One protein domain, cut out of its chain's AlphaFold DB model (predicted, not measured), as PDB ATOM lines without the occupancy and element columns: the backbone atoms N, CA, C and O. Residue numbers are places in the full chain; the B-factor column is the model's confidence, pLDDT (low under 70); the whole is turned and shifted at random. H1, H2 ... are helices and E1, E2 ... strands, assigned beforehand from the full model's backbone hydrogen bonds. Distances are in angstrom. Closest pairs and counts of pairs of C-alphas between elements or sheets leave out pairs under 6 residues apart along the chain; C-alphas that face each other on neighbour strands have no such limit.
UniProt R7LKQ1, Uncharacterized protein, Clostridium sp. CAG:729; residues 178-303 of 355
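What this domain is: This is residues 178 to 303 of the 355 residues of an uncharacterized protein of Clostridium sp. CAG:729 (UniProt R7LKQ1). A twisted, curled sheet of five strands forms a wall with helices H1, H4 and H3 over one face and no named helix over the other, while H2 stands at the sheet's level. From this body the two-stranded hairpin E5 and E6 reaches away as an arm that makes much of the length. The printed part has 126 residues, ordered E1 H1 H2 E2 E3 H3 E4 E5 E6 E7 H4; the large sheet runs E1 E2 E3 E7 E4, all antiparallel. The class is mixed, with 41 residues in helices and 41 in strands. The whole is compact by its radius of gyration of the C-alphas, 16.0 A, yet elongated in outline, 54 by 33 by 25 A.

Where its parts are: The large sheet holds E1, residues 178 to 180, from C-alpha 178 at (215.154, 214.286, 162.564); E2, 214 to 219, 14.5 A; E3, 225 to 232, 22.3 A; E7, 280 to 286, 15.9 A; and E4, 254 to 257. Of the helices, H1 is residues 186 to 196, 15.5 A; H2, 204 to 213, 14.2 A; H3, 239 to 246, 11.0 A; and H4, 288 to 299, 16.3 A, ending at C-alpha 299 at (222.387, 197.415, 181.933). E5 is residues 260 to 264, 12.6 A, and E6 is 267 to 274, 16.5 A.

How they stand to each other: E3 and E7 are antiparallel inner strands, with N 231 and O 281 at 2.8 A. E2 and E3 form a hairpin, with N 226 and O 218 at 2.8 A. At the edges, N 179 of E1 and O 217 of E2 are 2.8 A apart, and N 256 of E4 and O 282 of E7 2.8 A. E3, H3 and E4 make a split strand-helix-strand unit, two strands running the same way with E7 between them, and its crossover is right-handed. H1, H3 and H4 lie on the same face. H4 lies over E3 at a height over the sheet of 9.2 A, slantwise to the strands, at 34 degrees to E3 on the local plane. H4 touches H3 with residues 289 to 294 alone, about perpendicular at 84 degrees; the closest C-alphas, of Phe 246 and Gly 290, are 3.9 A apart. H4 touches H2 with residues 294 to 299 alone, at a steep tilt of 49 degrees, opposite ways; the closest C-alphas, of Glu 206 and Ala 298, are 4.9 A apart. H1 lies over E2, across the strands, at a height over the sheet of 10.2 A. H2 is only just at the sheet's level, at a height of 3.7 A. E4 runs on into E5 across a break of 2 residues, at 70 degrees. In the hairpin of E5 and E6, N 262 and O 272 are 2.8 A apart, and E6 bends by 60 degrees at residue 270. In H1, H2, H3 and H4 every O i to N i+4 pair is within hydrogen-bond range.

The domain as a whole: The two C-alphas farthest apart, of Lys 184 and Glu 268, are 54.2 A apart. The printed part has no cut and no long link. The mean pLDDT of the printed part is 89.6, and residues 197 to 200 are under 70.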
ATOM      1  N   SER A 178     215.361 214.840 161.230       85.19
ATOM      2  CA  SER A 178     215.154 214.286 162.564       85.19
ATOM      3  C   SER A 178     214.059 213.219 162.524       85.19
ATOM      4  O   SER A 178     213.262 213.160 161.584       85.19
ATOM      5  N   ILE A 179     214.066 212.340 163.523       87.88
ATOM      6  CA  ILE A 179     213.018 211.359 163.798       87.88
ATOM      7  C   ILE A 179     212.718 211.444 165.296       87.88
ATOM      8  O   ILE A 179     213.582 211.166 166.135       87.88
ATOM      9  N   GLU A 180     211.497 211.849 165.622       89.38
ATOM     10  CA  GLU A 180     210.992 211.952 166.988       89.38
ATOM     11  C   GLU A 180     210.464 210.596 167.469       89.38
ATOM     12  O   GLU A 180     210.073 209.732 166.685       89.38
ATOM     13  N   LYS A 181     210.372 210.407 168.788       87.12
ATOM     14  CA  LYS A 181     209.831 209.181 169.402       87.12
ATOM     15  C   LYS A 181     208.390 208.842 168.962       87.12
ATOM     16  O   LYS A 181     207.959 207.696 169.089       87.12
ATOM     17  N   SER A 182     207.640 209.821 168.456       84.75
ATOM     18  CA  SER A 182     206.293 209.670 167.883       84.75
ATOM     19  C   SER A 182     206.268 208.998 166.504       84.75
ATOM     20  O   SER A 182     205.203 208.550 166.069       84.75
ATOM     21  N   ASP A 183     207.398 208.946 165.795       88.12
ATOM     22  CA  ASP A 183     207.447 208.503 164.405       88.12
ATOM     23  C   ASP A 183     207.387 206.980 164.257       88.12
ATOM     24  O   ASP A 183     208.043 206.211 164.960       88.12
ATOM     25  N   LYS A 184     206.648 206.524 163.238       85.81
ATOM     26  CA  LYS A 184     206.418 205.093 162.954       85.81
ATOM     27  C   LYS A 184     207.695 204.296 162.654       85.81
ATOM     28  O   LYS A 184     207.684 203.071 162.767       85.81
ATOM     29  N   ASP A 185     208.769 204.978 162.258       86.00
ATOM     30  CA  ASP A 185     210.061 204.382 161.908       86.00
ATOM     31  C   ASP A 185     211.171 204.677 162.939       86.00
ATOM     32  O   ASP A 185     212.308 204.228 162.750       86.00
ATOM     33  N   PHE A 186     210.850 205.346 164.058       88.38
ATOM     34  CA  PHE A 186     211.781 205.613 165.165       88.38
ATOM     35  C   PHE A 186     212.427 204.326 165.676       88.38
ATOM     36  O   PHE A 186     213.649 204.184 165.669       88.38
ATOM     37  N   ASP A 187     211.597 203.342 166.019       85.19
ATOM     38  CA  ASP A 187     212.036 202.059 166.563       85.19
ATOM     39  C   ASP A 187     212.970 201.298 165.612       85.19
ATOM     40  O   ASP A 187     213.973 200.740 166.053       85.19
ATOM     41  N   LYS A 188     212.684 201.316 164.302       86.31
ATOM     42  CA  LYS A 188     213.523 200.663 163.279       86.31
ATOM     43  C   LYS A 188     214.866 201.370 163.123       86.31
ATOM     44  O   LYS A 188     215.898 200.709 163.011       86.31
ATOM     45  N   THR A 189     214.843 202.702 163.115       85.31
ATOM     46  CA  THR A 189     216.041 203.542 163.001       85.31
ATOM     47  C   THR A 189     216.954 203.314 164.199       85.31
ATOM     48  O   THR A 189     218.133 203.003 164.033       85.31
ATOM     49  N   LEU A 190     216.389 203.367 165.406       84.94
ATOM     50  CA  LEU A 190     217.108 203.121 166.646       84.94
ATOM     51  C   LEU A 190     217.635 201.681 166.735       84.94
ATOM     52  O   LEU A 190     218.803 201.487 167.059       84.94
ATOM     53  N   ASP A 191     216.833 200.670 166.389       85.00
ATOM     54  CA  ASP A 191     217.295 199.276 166.381       85.00
ATOM     55  C   ASP A 191     218.444 199.061 165.380       85.00
ATOM     56  O   ASP A 191     219.348 198.273 165.655       85.00
ATOM     57  N   ASN A 192     218.469 199.763 164.242       84.56
ATOM     58  CA  ASN A 192     219.591 199.696 163.303       84.56
ATOM     59  C   ASN A 192     220.848 200.417 163.813       84.56
ATOM     60  O   ASN A 192     221.940 199.861 163.700       84.56
ATOM     61  N   ILE A 193     220.701 201.583 164.444       79.38
ATOM     62  CA  ILE A 193     221.800 202.306 165.106       79.38
ATOM     63  C   ILE A 193     222.419 201.454 166.227       79.38
ATOM     64  O   ILE A 193     223.639 201.307 166.317       79.38
ATOM     65  N   LEU A 194     221.586 200.819 167.059       80.50
ATOM     66  CA  LEU A 194     222.048 199.926 168.124       80.50
ATOM     67  C   LEU A 194     222.754 198.680 167.565       80.50
ATOM     68  O   LEU A 194     223.725 198.216 168.170       80.50
ATOM     69  N   LYS A 195     222.332 198.162 166.398       81.38
ATOM     70  CA  LYS A 195     223.046 197.079 165.696       81.38
ATOM     71  C   LYS A 195     224.436 197.519 165.235       81.38
ATOM     72  O   LYS A 195     225.396 196.796 165.506       81.38
ATOM     73  N   SER A 196     224.554 198.674 164.570       72.06
ATOM     74  CA  SER A 196     225.835 199.181 164.050       72.06
ATOM     75  C   SER A 196     226.816 199.555 165.162       72.06
ATOM     76  O   SER A 196     228.001 199.262 165.054       72.06
ATOM     77  N   SER A 197     226.328 200.108 166.276       69.00
ATOM     78  CA  SER A 197     227.154 200.461 167.441       69.00
ATOM     79  C   SER A 197     227.518 199.268 168.348       69.00
ATOM     80  O   SER A 197     228.051 199.450 169.442       69.00
ATOM     81  N   GLY A 198     227.251 198.028 167.916       66.50
ATOM     82  CA  GLY A 198     227.688 196.808 168.607       66.50
ATOM     83  C   GLY A 198     226.805 196.352 169.776       66.50
ATOM     84  O   GLY A 198     227.182 195.436 170.509       66.50
ATOM     85  N   PHE A 199     225.607 196.919 169.946       69.69
ATOM     86  CA  PHE A 199     224.693 196.622 171.059       69.69
ATOM     87  C   PHE A 199     223.701 195.482 170.776       69.69
ATOM     88  O   PHE A 199     222.649 195.373 171.402       69.69
ATOM     89  N   ASN A 200     224.065 194.560 169.883       68.56
ATOM     90  CA  ASN A 200     223.238 193.410 169.494       68.56
ATOM     91  C   ASN A 200     222.857 192.465 170.652       68.56
ATOM     92  O   ASN A 200     221.911 191.691 170.527       68.56
ATOM     93  N   LYS A 201     223.575 192.535 171.780       79.31
ATOM     94  CA  LYS A 201     223.395 191.695 172.977       79.31
ATOM     95  C   LYS A 201     222.745 192.456 174.142       79.31
ATOM     96  O   LYS A 201     223.214 192.351 175.270       79.31
ATOM     97  N   LEU A 202     221.741 193.282 173.846       84.88
ATOM     98  CA  LEU A 202     220.894 193.903 174.866       84.88
ATOM     99  C   LEU A 202     219.645 193.057 175.126       84.88
ATOM    100  O   LEU A 202     218.971 192.628 174.176       84.88
ATOM    101  N   GLU A 203     219.328 192.880 176.404       89.25
ATOM    102  CA  GLU A 203     218.111 192.211 176.864       89.25
ATOM    103  C   GLU A 203     216.855 193.029 176.496       89.25
ATOM    104  O   GLU A 203     216.937 194.254 176.344       89.25
ATOM    105  N   PRO A 204     215.662 192.410 176.368       88.31
ATOM    106  CA  PRO A 204     214.436 193.123 175.988       88.31
ATOM    107  C   PRO A 204     214.117 194.318 176.899       88.31
ATOM    108  O   PRO A 204     213.751 195.389 176.423       88.31
ATOM    109  N   GLN A 205     214.331 194.161 178.207       88.56
ATOM    110  CA  GLN A 205     214.169 195.217 179.212       88.56
ATOM    111  C   GLN A 205     215.140 196.396 179.019       88.56
ATOM    112  O   GLN A 205     214.742 197.550 179.165       88.56
ATOM    113  N   GLU A 206     216.386 196.127 178.621       90.25
ATOM    114  CA  GLU A 206     217.401 197.155 178.363       90.25
ATOM    115  C   GLU A 206     217.065 197.931 177.085       90.25
ATOM    116  O   GLU A 206     217.120 199.159 177.071       90.25
ATOM    117  N   LYS A 207     216.641 197.225 176.027       87.88
ATOM    118  CA  LYS A 207     216.147 197.838 174.783       87.88
ATOM    119  C   LYS A 207     214.941 198.734 175.047       87.88
ATOM    120  O   LYS A 207     214.926 199.870 174.583       87.88
ATOM    121  N   ASN A 208     213.974 198.258 175.829       89.38
ATOM    122  CA  ASN A 208     212.794 199.036 176.204       89.38
ATOM    123  C   ASN A 208     213.163 200.279 177.025       89.38
ATOM    124  O   ASN A 208     212.562 201.329 176.820       89.38
ATOM    125  N   TYR A 209     214.155 200.192 177.916       91.81
ATOM    126  CA  TYR A 209     214.687 201.358 178.625       91.81
ATOM    127  C   TYR A 209     215.264 202.386 177.643       91.81
ATOM    128  O   TYR A 209     214.826 203.530 177.621       91.81
ATOM    129  N   ILE A 210     216.177 201.973 176.759       91.38
ATOM    130  CA  ILE A 210     216.822 202.871 175.786       91.38
ATOM    131  C   ILE A 210     215.786 203.516 174.852       91.38
ATOM    132  O   ILE A 210     215.787 204.734 174.695       91.38
ATOM    133  N   LYS A 211     214.856 202.725 174.295       89.62
ATOM    134  CA  LYS A 211     213.741 203.212 173.464       89.62
ATOM    135  C   LYS A 211     212.847 204.202 174.206       89.62
ATOM    136  O   LYS A 211     212.377 205.171 173.621       89.62
ATOM    137  N   ASN A 212     212.623 203.994 175.504       91.56
ATOM    138  CA  ASN A 212     211.829 204.922 176.301       91.56
ATOM    139  C   ASN A 212     212.548 206.236 176.618       91.56
ATOM    140  O   ASN A 212     211.871 207.247 176.817       91.56
ATOM    141  N   ASN A 213     213.876 206.217 176.628       95.12
ATOM    142  CA  ASN A 213     214.728 207.296 177.103       95.12
ATOM    143  C   ASN A 213     215.431 208.084 175.984       95.12
ATOM    144  O   ASN A 213     216.143 209.037 176.282       95.12
ATOM    145  N   ILE A 214     215.212 207.749 174.713       95.00
ATOM    146  CA  ILE A 214     215.576 208.594 173.566       95.00
ATOM    147  C   ILE A 214     214.302 209.289 173.077       95.00
ATOM    148  O   ILE A 214     213.294 208.637 172.818       95.00
ATOM    149  N   ASN A 215     214.346 210.616 172.981       94.12
ATOM    150  CA  ASN A 215     213.223 211.462 172.578       94.12
ATOM    151  C   ASN A 215     213.272 211.787 171.075       94.12
ATOM    152  O   ASN A 215     212.230 211.899 170.435       94.12
ATOM    153  N   GLU A 216     214.479 211.935 170.522       94.19
ATOM    154  CA  GLU A 216     214.725 212.333 169.132       94.19
ATOM    155  C   GLU A 216     216.097 211.826 168.666       94.19
ATOM    156  O   GLU A 216     217.042 211.757 169.462       94.19
ATOM    157  N   ILE A 217     216.206 211.503 167.377       93.12
ATOM    158  CA  ILE A 217     217.452 211.161 166.679       93.12
ATOM    159  C   ILE A 217     217.570 212.062 165.449       93.12
ATOM    160  O   ILE A 217     216.638 212.123 164.652       93.12
ATOM    161  N   TYR A 218     218.696 212.749 165.267       91.81
ATOM    162  CA  TYR A 218     218.877 213.706 164.168       91.81
ATOM    163  C   TYR A 218     220.330 213.781 163.687       91.81
ATOM    164  O   TYR A 218     221.229 213.231 164.322       91.81
ATOM    165  N   LEU A 219     220.573 214.453 162.556       90.62
ATOM    166  CA  LEU A 219     221.926 214.820 162.118       90.62
ATOM    167  C   LEU A 219     222.244 216.277 162.459       90.62
ATOM    168  O   LEU A 219     221.452 217.161 162.139       90.62
ATOM    169  N   ASP A 220     223.420 216.532 163.039       87.69
ATOM    170  CA  ASP A 220     223.942 217.898 163.179       87.69
ATOM    171  C   ASP A 220     224.399 218.495 161.829       87.69
ATOM    172  O   ASP A 220     224.471 217.808 160.804       87.69
ATOM    173  N   ASP A 221     224.738 219.788 161.817       86.88
ATOM    174  CA  ASP A 221     225.182 220.506 160.610       86.88
ATOM    175  C   ASP A 221     226.426 219.887 159.948       86.88
ATOM    176  O   ASP A 221     226.639 220.035 158.739       86.88
ATOM    177  N   ASN A 222     227.228 219.151 160.721       86.81
ATOM    178  CA  ASN A 222     228.418 218.441 160.261       86.81
ATOM    179  C   ASN A 222     228.100 217.018 159.759       86.81
ATOM    180  O   ASN A 222     228.974 216.364 159.196       86.81
ATOM    181  N   GLY A 223     226.856 216.550 159.908       86.44
ATOM    182  CA  GLY A 223     226.400 215.225 159.491       86.44
ATOM    183  C   GLY A 223     226.607 214.119 160.530       86.44
ATOM    184  O   GLY A 223     226.500 212.949 160.175       86.44
ATOM    185  N   ASN A 224     226.892 214.446 161.797       88.25
ATOM    186  CA  ASN A 224     227.001 213.438 162.857       88.25
ATOM    187  C   ASN A 224     225.623 213.107 163.436       88.25
ATOM    188  O   ASN A 224     224.819 214.010 163.668       88.25
ATOM    189  N   VAL A 225     225.384 211.831 163.755       88.88
ATOM    190  CA  VAL A 225     224.164 211.410 164.459       88.88
ATOM    191  C   VAL A 225     224.188 211.899 165.907       88.88
ATOM    192  O   VAL A 225     225.143 211.652 166.651       88.88
ATOM    193  N   ARG A 226     223.108 212.574 166.298       93.44
ATOM    194  CA  ARG A 226     222.846 213.136 167.620       93.44
ATOM    195  C   ARG A 226     221.560 212.571 168.204       93.44
ATOM    196  O   ARG A 226     220.647 212.191 167.472       93.44
ATOM    197  N   TYR A 227     221.493 212.560 169.530       94.62
ATOM    198  CA  TYR A 227     220.352 212.062 170.290       94.62
ATOM    199  C   TYR A 227     219.919 213.109 171.318       94.62
ATOM    200  O   TYR A 227     220.759 213.686 172.011       94.62
ATOM    201  N   ASN A 228     218.610 213.307 171.460       96.94
ATOM    202  CA  ASN A 228     218.038 213.995 172.616       96.94
ATOM    203  C   ASN A 228     217.539 212.930 173.586       96.94
ATOM    204  O   ASN A 228     216.663 212.141 173.231       96.94
ATOM    205  N   ILE A 229     218.124 212.864 174.784       97.19
ATOM    206  CA  ILE A 229     217.883 211.773 175.735       97.19
ATOM    207  C   ILE A 229     217.343 212.264 177.075       97.19
ATOM    208  O   ILE A 229     217.635 213.367 177.535       97.19
ATOM    209  N   THR A 230     216.589 211.383 177.720       97.50
ATOM    210  CA  THR A 230     216.115 211.503 179.094       97.50
ATOM    211  C   THR A 230     216.862 210.482 179.953       97.50
ATOM    212  O   THR A 230     216.977 209.323 179.570       97.50
ATOM    213  N   ALA A 231     217.351 210.864 181.127       96.88
ATOM    214  CA  ALA A 231     218.081 209.980 182.039       96.88
ATOM    215  C   ALA A 231     217.718 210.253 183.508       96.88
ATOM    216  O   ALA A 231     216.887 211.115 183.805       96.88
ATOM    217  N   VAL A 232     218.328 209.509 184.433       94.62
ATOM    218  CA  VAL A 232     218.075 209.620 185.879       94.62
ATOM    219  C   VAL A 232     219.325 210.126 186.599       94.62
ATOM    220  O   VAL A 232     220.418 209.592 186.411       94.62
ATOM    221  N   ALA A 233     219.177 211.143 187.449       94.19
ATOM    222  CA  ALA A 233     220.245 211.565 188.350       94.19
ATOM    223  C   ALA A 233     220.539 210.455 189.370       94.19
ATOM    224  O   ALA A 233     219.648 210.002 190.093       94.19
ATOM    225  N   HIS A 234     221.782 209.992 189.400       92.31
ATOM    226  CA  HIS A 234     222.239 208.962 190.320       92.31
ATOM    227  C   HIS A 234     222.469 209.529 191.714       92.31
ATOM    228  O   HIS A 234     222.656 210.733 191.905       92.31
ATOM    229  N   ASP A 235     222.546 208.641 192.698       83.75
ATOM    230  CA  ASP A 235     223.106 209.036 193.980       83.75
ATOM    231  C   ASP A 235     224.534 209.614 193.819       83.75
ATOM    232  O   ASP A 235     225.346 209.100 193.051       83.75
ATOM    233  N   THR A 236     224.843 210.679 194.565       81.56
ATOM    234  CA  THR A 236     226.057 211.532 194.487       81.56
ATOM    235  C   THR A 236     226.238 212.391 193.232       81.56
ATOM    236  O   THR A 236     227.220 213.139 193.192       81.56
ATOM    237  N   ASP A 237     225.346 212.338 192.238       88.50
ATOM    238  CA  ASP A 237     225.549 213.118 191.015       88.50
ATOM    239  C   ASP A 237     225.651 214.624 191.279       88.50
ATOM    240  O   ASP A 237     224.939 215.214 192.092       88.50
ATOM    241  N   ARG A 238     226.535 215.249 190.506       90.88
ATOM    242  CA  ARG A 238     226.636 216.693 190.344       90.88
ATOM    243  C   ARG A 238     226.311 217.055 188.912       90.88
ATOM    244  O   ARG A 238     226.495 216.248 188.002       90.88
ATOM    245  N   VAL A 239     225.955 218.312 188.681       91.81
ATOM    246  CA  VAL A 239     225.812 218.856 187.323       91.81
ATOM    247  C   VAL A 239     227.055 218.545 186.478       91.81
ATOM    248  O   VAL A 239     226.925 218.115 185.338       91.81
ATOM    249  N   SER A 240     228.261 218.679 187.041       91.81
ATOM    250  CA  SER A 240     229.508 218.371 186.329       91.81
ATOM    251  C   SER A 240     229.705 216.881 186.029       91.81
ATOM    252  O   SER A 240     230.166 216.560 184.933       91.81
ATOM    253  N   THR A 241     229.342 215.968 186.943       94.69
ATOM    254  CA  THR A 241     229.476 214.519 186.697       94.69
ATOM    255  C   THR A 241     228.483 214.062 185.640       94.69
ATOM    256  O   THR A 241     228.882 213.349 184.723       94.69
ATOM    257  N   ILE A 242     227.239 214.549 185.696       94.94
ATOM    258  CA  ILE A 242     226.215 214.309 184.674       94.94
ATOM    259  C   ILE A 242     226.671 214.842 183.311       94.94
ATOM    260  O   ILE A 242     226.602 214.110 182.325       94.94
ATOM    261  N   THR A 243     227.190 216.074 183.242       95.88
ATOM    262  CA  THR A 243     227.736 216.624 181.991       95.88
ATOM    263  C   THR A 243     228.821 215.705 181.430       95.88
ATOM    264  O   THR A 243     228.713 215.266 180.290       95.88
ATOM    265  N   SER A 244     229.816 215.328 182.242       95.44
ATOM    266  CA  SER A 244     230.890 214.418 181.812       95.44
ATOM    267  C   SER A 244     230.432 212.985 181.518       95.44
ATOM    268  O   SER A 244     231.171 212.226 180.902       95.44
ATOM    269  N   ARG A 245     229.233 212.589 181.967       95.75
ATOM    270  CA  ARG A 245     228.649 211.269 181.705       95.75
ATOM    271  C   ARG A 245     228.039 211.189 180.311       95.75
ATOM    272  O   ARG A 245     228.099 210.127 179.704       95.75
ATOM    273  N   PHE A 246     227.465 212.287 179.818       97.38
ATOM    274  CA  PHE A 246     226.712 212.304 178.561       97.38
ATOM    275  C   PHE A 246     227.383 213.060 177.413       97.38
ATOM    276  O   PHE A 246     227.079 212.763 176.260       97.38
ATOM    277  N   TYR A 247     228.308 213.974 177.707       97.38
ATOM    278  CA  TYR A 247     229.016 214.773 176.710       97.38
ATOM    279  C   TYR A 247     230.504 214.433 176.691       97.38
ATOM    280  O   TYR A 247     231.171 214.432 177.729       97.38
ATOM    281  N   ALA A 248     231.030 214.161 175.500       95.00
ATOM    282  CA  ALA A 248     232.456 213.976 175.283       95.00
ATOM    283  C   ALA A 248     233.207 215.320 175.344       95.00
ATOM    284  O   ALA A 248     232.643 216.395 175.126       95.00
ATOM    285  N   ASN A 249     234.516 215.266 175.599       91.12
ATOM    286  CA  ASN A 249     235.368 216.456 175.585       91.12
ATOM    287  C   ASN A 249     235.301 217.158 174.215       91.12
ATOM    288  O   ASN A 249     235.620 216.551 173.195       91.12
ATOM    289  N   GLY A 250     234.929 218.440 174.212       86.62
ATOM    290  CA  GLY A 250     234.749 219.248 172.999       86.62
ATOM    291  C   GLY A 250     233.304 219.327 172.492       86.62
ATOM    292  O   GLY A 250     233.023 220.145 171.622       86.62
ATOM    293  N   GLU A 251     232.372 218.550 173.049       91.31
ATOM    294  CA  GLU A 251     230.941 218.747 172.801       91.31
ATOM    295  C   GLU A 251     230.409 219.927 173.625       91.31
ATOM    296  O   GLU A 251     230.830 220.148 174.760       91.31
ATOM    297  N   THR A 252     229.471 220.692 173.058       91.88
ATOM    298  CA  THR A 252     228.784 221.778 173.776       91.88
ATOM    299  C   THR A 252     227.581 221.195 174.525       91.88
ATOM    300  O   THR A 252     226.672 220.696 173.862       91.88
ATOM    301  N   PRO A 253     227.532 221.227 175.872       95.12
ATOM    302  CA  PRO A 253     226.443 220.591 176.611       95.12
ATOM    303  C   PRO A 253     225.143 221.410 176.588       95.12
ATOM    304  O   PRO A 253     225.134 222.546 177.061       95.12
ATOM    305  N   ASP A 254     224.026 220.809 176.159       96.56
ATOM    306  CA  ASP A 254     222.661 221.293 176.457       96.56
ATOM    307  C   ASP A 254     221.996 220.373 177.493       96.56
ATOM    308  O   ASP A 254     221.133 219.541 177.190       96.56
ATOM    309  N   LEU A 255     222.462 220.513 178.738       96.44
ATOM    310  CA  LEU A 255     222.007 219.737 179.887       96.44
ATOM    311  C   LEU A 255     220.954 220.503 180.699       96.44
ATOM    312  O   LEU A 255     221.254 221.516 181.338       96.44
ATOM    313  N   LYS A 256     219.742 219.953 180.769       97.19
ATOM    314  CA  LYS A 256     218.631 220.455 181.587       97.19
ATOM    315  C   LYS A 256     218.361 219.458 182.713       97.19
ATOM    316  O   LYS A 256     217.972 218.319 182.475       97.19
ATOM    317  N   VAL A 257     218.580 219.887 183.951       93.88
ATOM    318  CA  VAL A 257     218.305 219.101 185.160       93.88
ATOM    319  C   VAL A 257     217.856 220.043 186.275       93.88
ATOM    320  O   VAL A 257     218.352 221.172 186.366       93.88
ATOM    321  N   GLY A 258     216.914 219.588 187.105       89.00
ATOM    322  CA  GLY A 258     216.523 220.291 188.326       89.00
ATOM    323  C   GLY A 258     217.725 220.507 189.247       89.00
ATOM    324  O   GLY A 258     218.688 219.741 189.217       89.00
ATOM    325  N   ARG A 259     217.704 221.581 190.041       90.00
ATOM    326  CA  ARG A 259     218.745 221.852 191.040       90.00
ATOM    327  C   ARG A 259     218.126 222.404 192.312       90.00
ATOM    328  O   ARG A 259     217.341 223.348 192.253       90.00
ATOM    329  N   ALA A 260     218.533 221.861 193.447       86.50
ATOM    330  CA  ALA A 260     218.166 222.335 194.769       86.50
ATOM    331  C   ALA A 260     219.417 222.709 195.572       86.50
ATOM    332  O   ALA A 260     220.527 222.247 195.302       86.50
ATOM    333  N   LYS A 261     219.233 223.599 196.549       87.31
ATOM    334  CA  LYS A 261     220.298 224.068 197.437       87.31
ATOM    335  C   LYS A 261     220.450 223.105 198.610       87.31
ATOM    336  O   LYS A 261     219.470 222.816 199.292       87.31
ATOM    337  N   PHE A 262     221.674 222.684 198.899       84.19
ATOM    338  CA  PHE A 262     221.991 221.736 199.962       84.19
ATOM    339  C   PHE A 262     223.041 222.285 200.904       84.19
ATOM    340  O   PHE A 262     224.146 222.609 200.474       84.19
ATOM    341  N   ASN A 263     222.715 222.325 202.190       86.88
ATOM    342  CA  ASN A 263     223.686 222.477 203.262       86.88
ATOM    343  C   ASN A 263     224.651 221.287 203.233       86.88
ATOM    344  O   ASN A 263     224.332 220.225 202.694       86.88
ATOM    345  N   THR A 264     225.845 221.453 203.790       85.88
ATOM    346  CA  THR A 264     226.917 220.466 203.626       85.88
ATOM    347  C   THR A 264     227.307 219.893 204.976       85.88
ATOM    348  O   THR A 264     227.290 220.588 205.986       85.88
ATOM    349  N   GLN A 265     227.664 218.609 205.010       85.88
ATOM    350  CA  GLN A 265     227.774 217.833 206.254       85.88
ATOM    351  C   GLN A 265     228.649 218.448 207.349       85.88
ATOM    352  O   GLN A 265     228.432 218.137 208.510       85.88
ATOM    353  N   LYS A 266     229.660 219.253 207.007       86.00
ATOM    354  CA  LYS A 266     230.586 219.860 207.979       86.00
ATOM    355  C   LYS A 266     230.478 221.379 208.091       86.00
ATOM    356  O   LYS A 266     231.259 221.972 208.829       86.00
ATOM    357  N   SER A 267     229.554 222.019 207.377       85.38
ATOM    358  CA  SER A 267     229.399 223.474 207.409       85.38
ATOM    359  C   SER A 267     227.981 223.873 207.789       85.38
ATOM    360  O   SER A 267     227.012 223.288 207.312       85.38
ATOM    361  N   GLU A 268     227.875 224.896 208.635       88.00
ATOM    362  CA  GLU A 268     226.605 225.563 208.945       88.00
ATOM    363  C   GLU A 268     226.242 226.627 207.892       88.00
ATOM    364  O   GLU A 268     225.087 227.028 207.789       88.00
ATOM    365  N   THR A 269     227.222 227.097 207.109       86.56
ATOM    366  CA  THR A 269     227.084 228.249 206.199       86.56
ATOM    367  C   THR A 269     227.232 227.890 204.726       86.56
ATOM    368  O   THR A 269     226.659 228.559 203.867       86.56
ATOM    369  N   ASN A 270     228.021 226.862 204.409       87.00
ATOM    370  CA  ASN A 270     228.320 226.509 203.028       87.00
ATOM    371  C   ASN A 270     227.232 225.598 202.469       87.00
ATOM    372  O   ASN A 270     226.810 224.629 203.103       87.00
ATOM    373  N   SER A 271     226.846 225.881 201.230       86.69
ATOM    374  CA  SER A 271     225.858 225.112 200.490       86.69
ATOM    375  C   SER A 271     226.308 224.847 199.060       86.69
ATOM    376  O   SER A 271     226.944 225.709 198.455       86.69
ATOM    377  N   ILE A 272     225.905 223.711 198.505       85.44
ATOM    378  CA  ILE A 272     226.043 223.372 197.081       85.44
ATOM    379  C   ILE A 272     224.674 223.428 196.389       85.44
ATOM    380  O   ILE A 272     223.649 223.392 197.066       85.44
ATOM    381  N   THR A 273     224.646 223.517 195.058       87.50
ATOM    382  CA  THR A 273     223.401 223.554 194.270       87.50
ATOM    383  C   THR A 273     223.469 222.498 193.175       87.50
ATOM    384  O   THR A 273     224.164 222.685 192.180       87.50
ATOM    385  N   GLU A 274     222.769 221.386 193.382       90.50
ATOM    386  CA  GLU A 274     222.911 220.130 192.631       90.50
ATOM    387  C   GLU A 274     221.522 219.486 192.413       90.50
ATOM    388  O   GLU A 274     220.558 219.918 193.051       90.50
ATOM    389  N   PRO A 275     221.360 218.495 191.519       89.25
ATOM    390  CA  PRO A 275     220.115 217.725 191.409       89.25
ATOM    391  C   PRO A 275     219.830 216.865 192.649       89.25
ATOM    392  O   PRO A 275     220.739 216.540 193.416       89.25
ATOM    393  N   HIS A 276     218.578 216.435 192.820       87.69
ATOM    394  CA  HIS A 276     218.261 215.309 193.698       87.69
ATOM    395  C   HIS A 276     218.490 213.980 192.974       87.69
ATOM    396  O   HIS A 276     218.236 213.845 191.777       87.69
ATOM    397  N   SER A 277     218.874 212.950 193.722       87.94
ATOM    398  CA  SER A 277     218.861 211.573 193.226       87.94
ATOM    399  C   SER A 277     217.453 211.180 192.769       87.94
ATOM    400  O   SER A 277     216.475 211.377 193.491       87.94
ATOM    401  N   GLY A 278     217.337 210.606 191.575       88.81
ATOM    402  CA  GLY A 278     216.052 210.315 190.946       88.81
ATOM    403  C   GLY A 278     215.418 211.495 190.194       88.81
ATOM    404  O   GLY A 278     214.320 211.330 189.646       88.81
ATOM    405  N   ASP A 279     216.050 212.671 190.132       90.94
ATOM    406  CA  ASP A 279     215.608 213.735 189.225       90.94
ATOM    407  C   ASP A 279     215.768 213.321 187.761       90.94
ATOM    408  O   ASP A 279     216.663 212.559 187.385       90.94
ATOM    409  N   THR A 280     214.870 213.841 186.925       95.31
ATOM    410  CA  THR A 280     214.941 213.658 185.479       95.31
ATOM    411  C   THR A 280     216.023 214.566 184.910       95.31
ATOM    412  O   THR A 280     215.983 215.786 185.080       95.31
ATOM    413  N   ILE A 281     216.967 213.962 184.200       97.31
ATOM    414  CA  ILE A 281     217.949 214.647 183.366       97.31
ATOM    415  C   ILE A 281     217.419 214.666 181.935       97.31
ATOM    416  O   ILE A 281     216.956 213.639 181.444       97.31
ATOM    417  N   ILE A 282     217.541 215.796 181.250       97.81
ATOM    418  CA  ILE A 282     217.403 215.896 179.797       97.81
ATOM    419  C   ILE A 282     218.762 216.345 179.253       97.81
ATOM    420  O   ILE A 282     219.263 217.400 179.643       97.81
ATOM    421  N   ALA A 283     219.360 215.547 178.374       97.88
ATOM    422  CA  ALA A 283     220.621 215.853 177.706       97.88
ATOM    423  C   ALA A 283     220.387 215.852 176.191       97.88
ATOM    424  O   ALA A 283     220.127 214.803 175.596       97.88
ATOM    425  N   ASN A 284     220.435 217.033 175.576       97.50
ATOM    426  CA  ASN A 284     220.198 217.201 174.143       97.50
ATOM    427  C   ASN A 284     221.516 217.198 173.360       97.50
ATOM    428  O   ASN A 284     222.555 217.598 173.888       97.50
ATOM    429  N   GLY A 285     221.481 216.757 172.104       95.62
ATOM    430  CA  GLY A 285     222.634 216.762 171.202       95.62
ATOM    431  C   GLY A 285     223.792 215.848 171.603       95.62
ATOM    432  O   GLY A 285     224.922 216.061 171.155       95.62
ATOM    433  N   VAL A 286     223.547 214.825 172.429       96.12
ATOM    434  CA  VAL A 286     224.602 213.869 172.794       96.12
ATOM    435  C   VAL A 286     224.995 213.036 171.573       96.12
ATOM    436  O   VAL A 286     224.156 212.738 170.721       96.12
ATOM    437  N   SER A 287     226.266 212.658 171.461       94.62
ATOM    438  CA  SER A 287     226.725 211.709 170.439       94.62
ATOM    439  C   SER A 287     226.548 210.253 170.890       94.62
ATOM    440  O   SER A 287     225.962 209.948 171.933       94.62
ATOM    441  N   GLU A 288     227.135 209.326 170.127       91.75
ATOM    442  CA  GLU A 288     227.313 207.928 170.522       91.75
ATOM    443  C   GLU A 288     227.965 207.774 171.919       91.75
ATOM    444  O   GLU A 288     227.749 206.761 172.584       91.75
ATOM    445  N   TYR A 289     228.724 208.772 172.397       94.31
ATOM    446  CA  TYR A 289     229.272 208.803 173.758       94.31
ATOM    447  C   TYR A 289     228.168 208.822 174.830       94.31
ATOM    448  O   TYR A 289     228.143 207.960 175.712       94.31
ATOM    449  N   GLY A 290     227.207 209.746 174.726       95.25
ATOM    450  CA  GLY A 290     226.079 209.817 175.657       95.25
ATOM    451  C   GLY A 290     225.107 208.650 175.496       95.25
ATOM    452  O   GLY A 290     224.604 208.128 176.491       95.25
ATOM    453  N   LEU A 291     224.926 208.149 174.268       93.44
ATOM    454  CA  LEU A 291     224.174 206.915 174.025       93.44
ATOM    455  C   LEU A 291     224.821 205.709 174.738       93.44
ATOM    456  O   LEU A 291     224.126 204.943 175.404       93.44
ATOM    457  N   LYS A 292     226.154 205.570 174.683       92.62
ATOM    458  CA  LYS A 292     226.917 204.550 175.432       92.62
ATOM    459  C   LYS A 292     226.687 204.644 176.943       92.62
ATOM    460  O   LYS A 292     226.584 203.606 177.601       92.62
ATOM    461  N   ALA A 293     226.575 205.852 177.492       94.56
ATOM    462  CA  ALA A 293     226.254 206.053 178.902       94.56
ATOM    463  C   ALA A 293     224.813 205.636 179.246       94.56
ATOM    464  O   ALA A 293     224.624 204.876 180.195       94.56
ATOM    465  N   LEU A 294     223.819 206.016 178.434       94.94
ATOM    466  CA  LEU A 294     222.423 205.594 178.620       94.94
ATOM    467  C   LEU A 294     222.264 204.062 178.546       94.94
ATOM    468  O   LEU A 294     221.559 203.454 179.348       94.94
ATOM    469  N   ILE A 295     222.983 203.407 177.632       91.81
ATOM    470  CA  ILE A 295     223.007 201.940 177.523       91.81
ATOM    471  C   ILE A 295     223.636 201.294 178.768       91.81
ATOM    472  O   ILE A 295     223.220 200.215 179.194       91.81
ATOM    473  N   LYS A 296     224.629 201.943 179.387       91.62
ATOM    474  CA  LYS A 296     225.212 201.492 180.657       91.62
ATOM    475  C   LYS A 296     224.228 201.653 181.824       91.62
ATOM    476  O   LYS A 296     224.203 200.788 182.694       91.62
ATOM    477  N   GLU A 297     223.404 202.700 181.835       92.81
ATOM    478  CA  GLU A 297     222.310 202.859 182.809       92.81
ATOM    479  C   GLU A 297     221.256 201.755 182.667       92.81
ATOM    480  O   GLU A 297     220.885 201.142 183.670       92.81
ATOM    481  N   ALA A 298     220.868 201.423 181.430       91.88
ATOM    482  CA  ALA A 298     219.948 200.323 181.134       91.88
ATOM    483  C   ALA A 298     220.455 198.982 181.702       91.88
ATOM    484  O   ALA A 298     219.742 198.314 182.450       91.88
ATOM    485  N   LYS A 299     221.722 198.633 181.423       91.00
ATOM    486  CA  LYS A 299     222.387 197.415 181.933       91.00
ATOM    487  C   LYS A 299     222.515 197.367 183.453       91.00
ATOM    488  O   LYS A 299     222.493 196.297 184.051       91.00
ATOM    489  N   ASN A 300     222.667 198.529 184.081       90.94
ATOM    490  CA  ASN A 300     222.754 198.656 185.532       90.94
ATOM    491  C   ASN A 300     221.373 198.657 186.220       90.94
ATOM    492  O   ASN A 300     221.322 198.756 187.447       90.94
ATOM    493  N   GLY A 301     220.268 198.589 185.464       90.62
ATOM    494  CA  GLY A 301     218.911 198.654 186.009       90.62
ATOM    495  C   GLY A 301     218.608 199.976 186.722       90.62
ATOM    496  O   GLY A 301     217.903 199.982 187.733       90.62
ATOM    497  N   ILE A 302     219.179 201.092 186.252       90.25
ATOM    498  CA  ILE A 302     218.994 202.402 186.888       90.25
ATOM    499  C   ILE A 302     217.529 202.829 186.787       90.25
ATOM    500  O   ILE A 302     216.965 202.953 185.703       90.25
ATOM    501  N   THR A 303     216.921 203.120 187.933       88.50
ATOM    502  CA  THR A 303     215.549 203.629 188.023       88.50
ATOM    503  C   THR A 303     215.475 204.769 189.028       88.50
ATOM    504  O   THR A 303     216.219 204.792 190.009       88.50
TER     505      THR A 303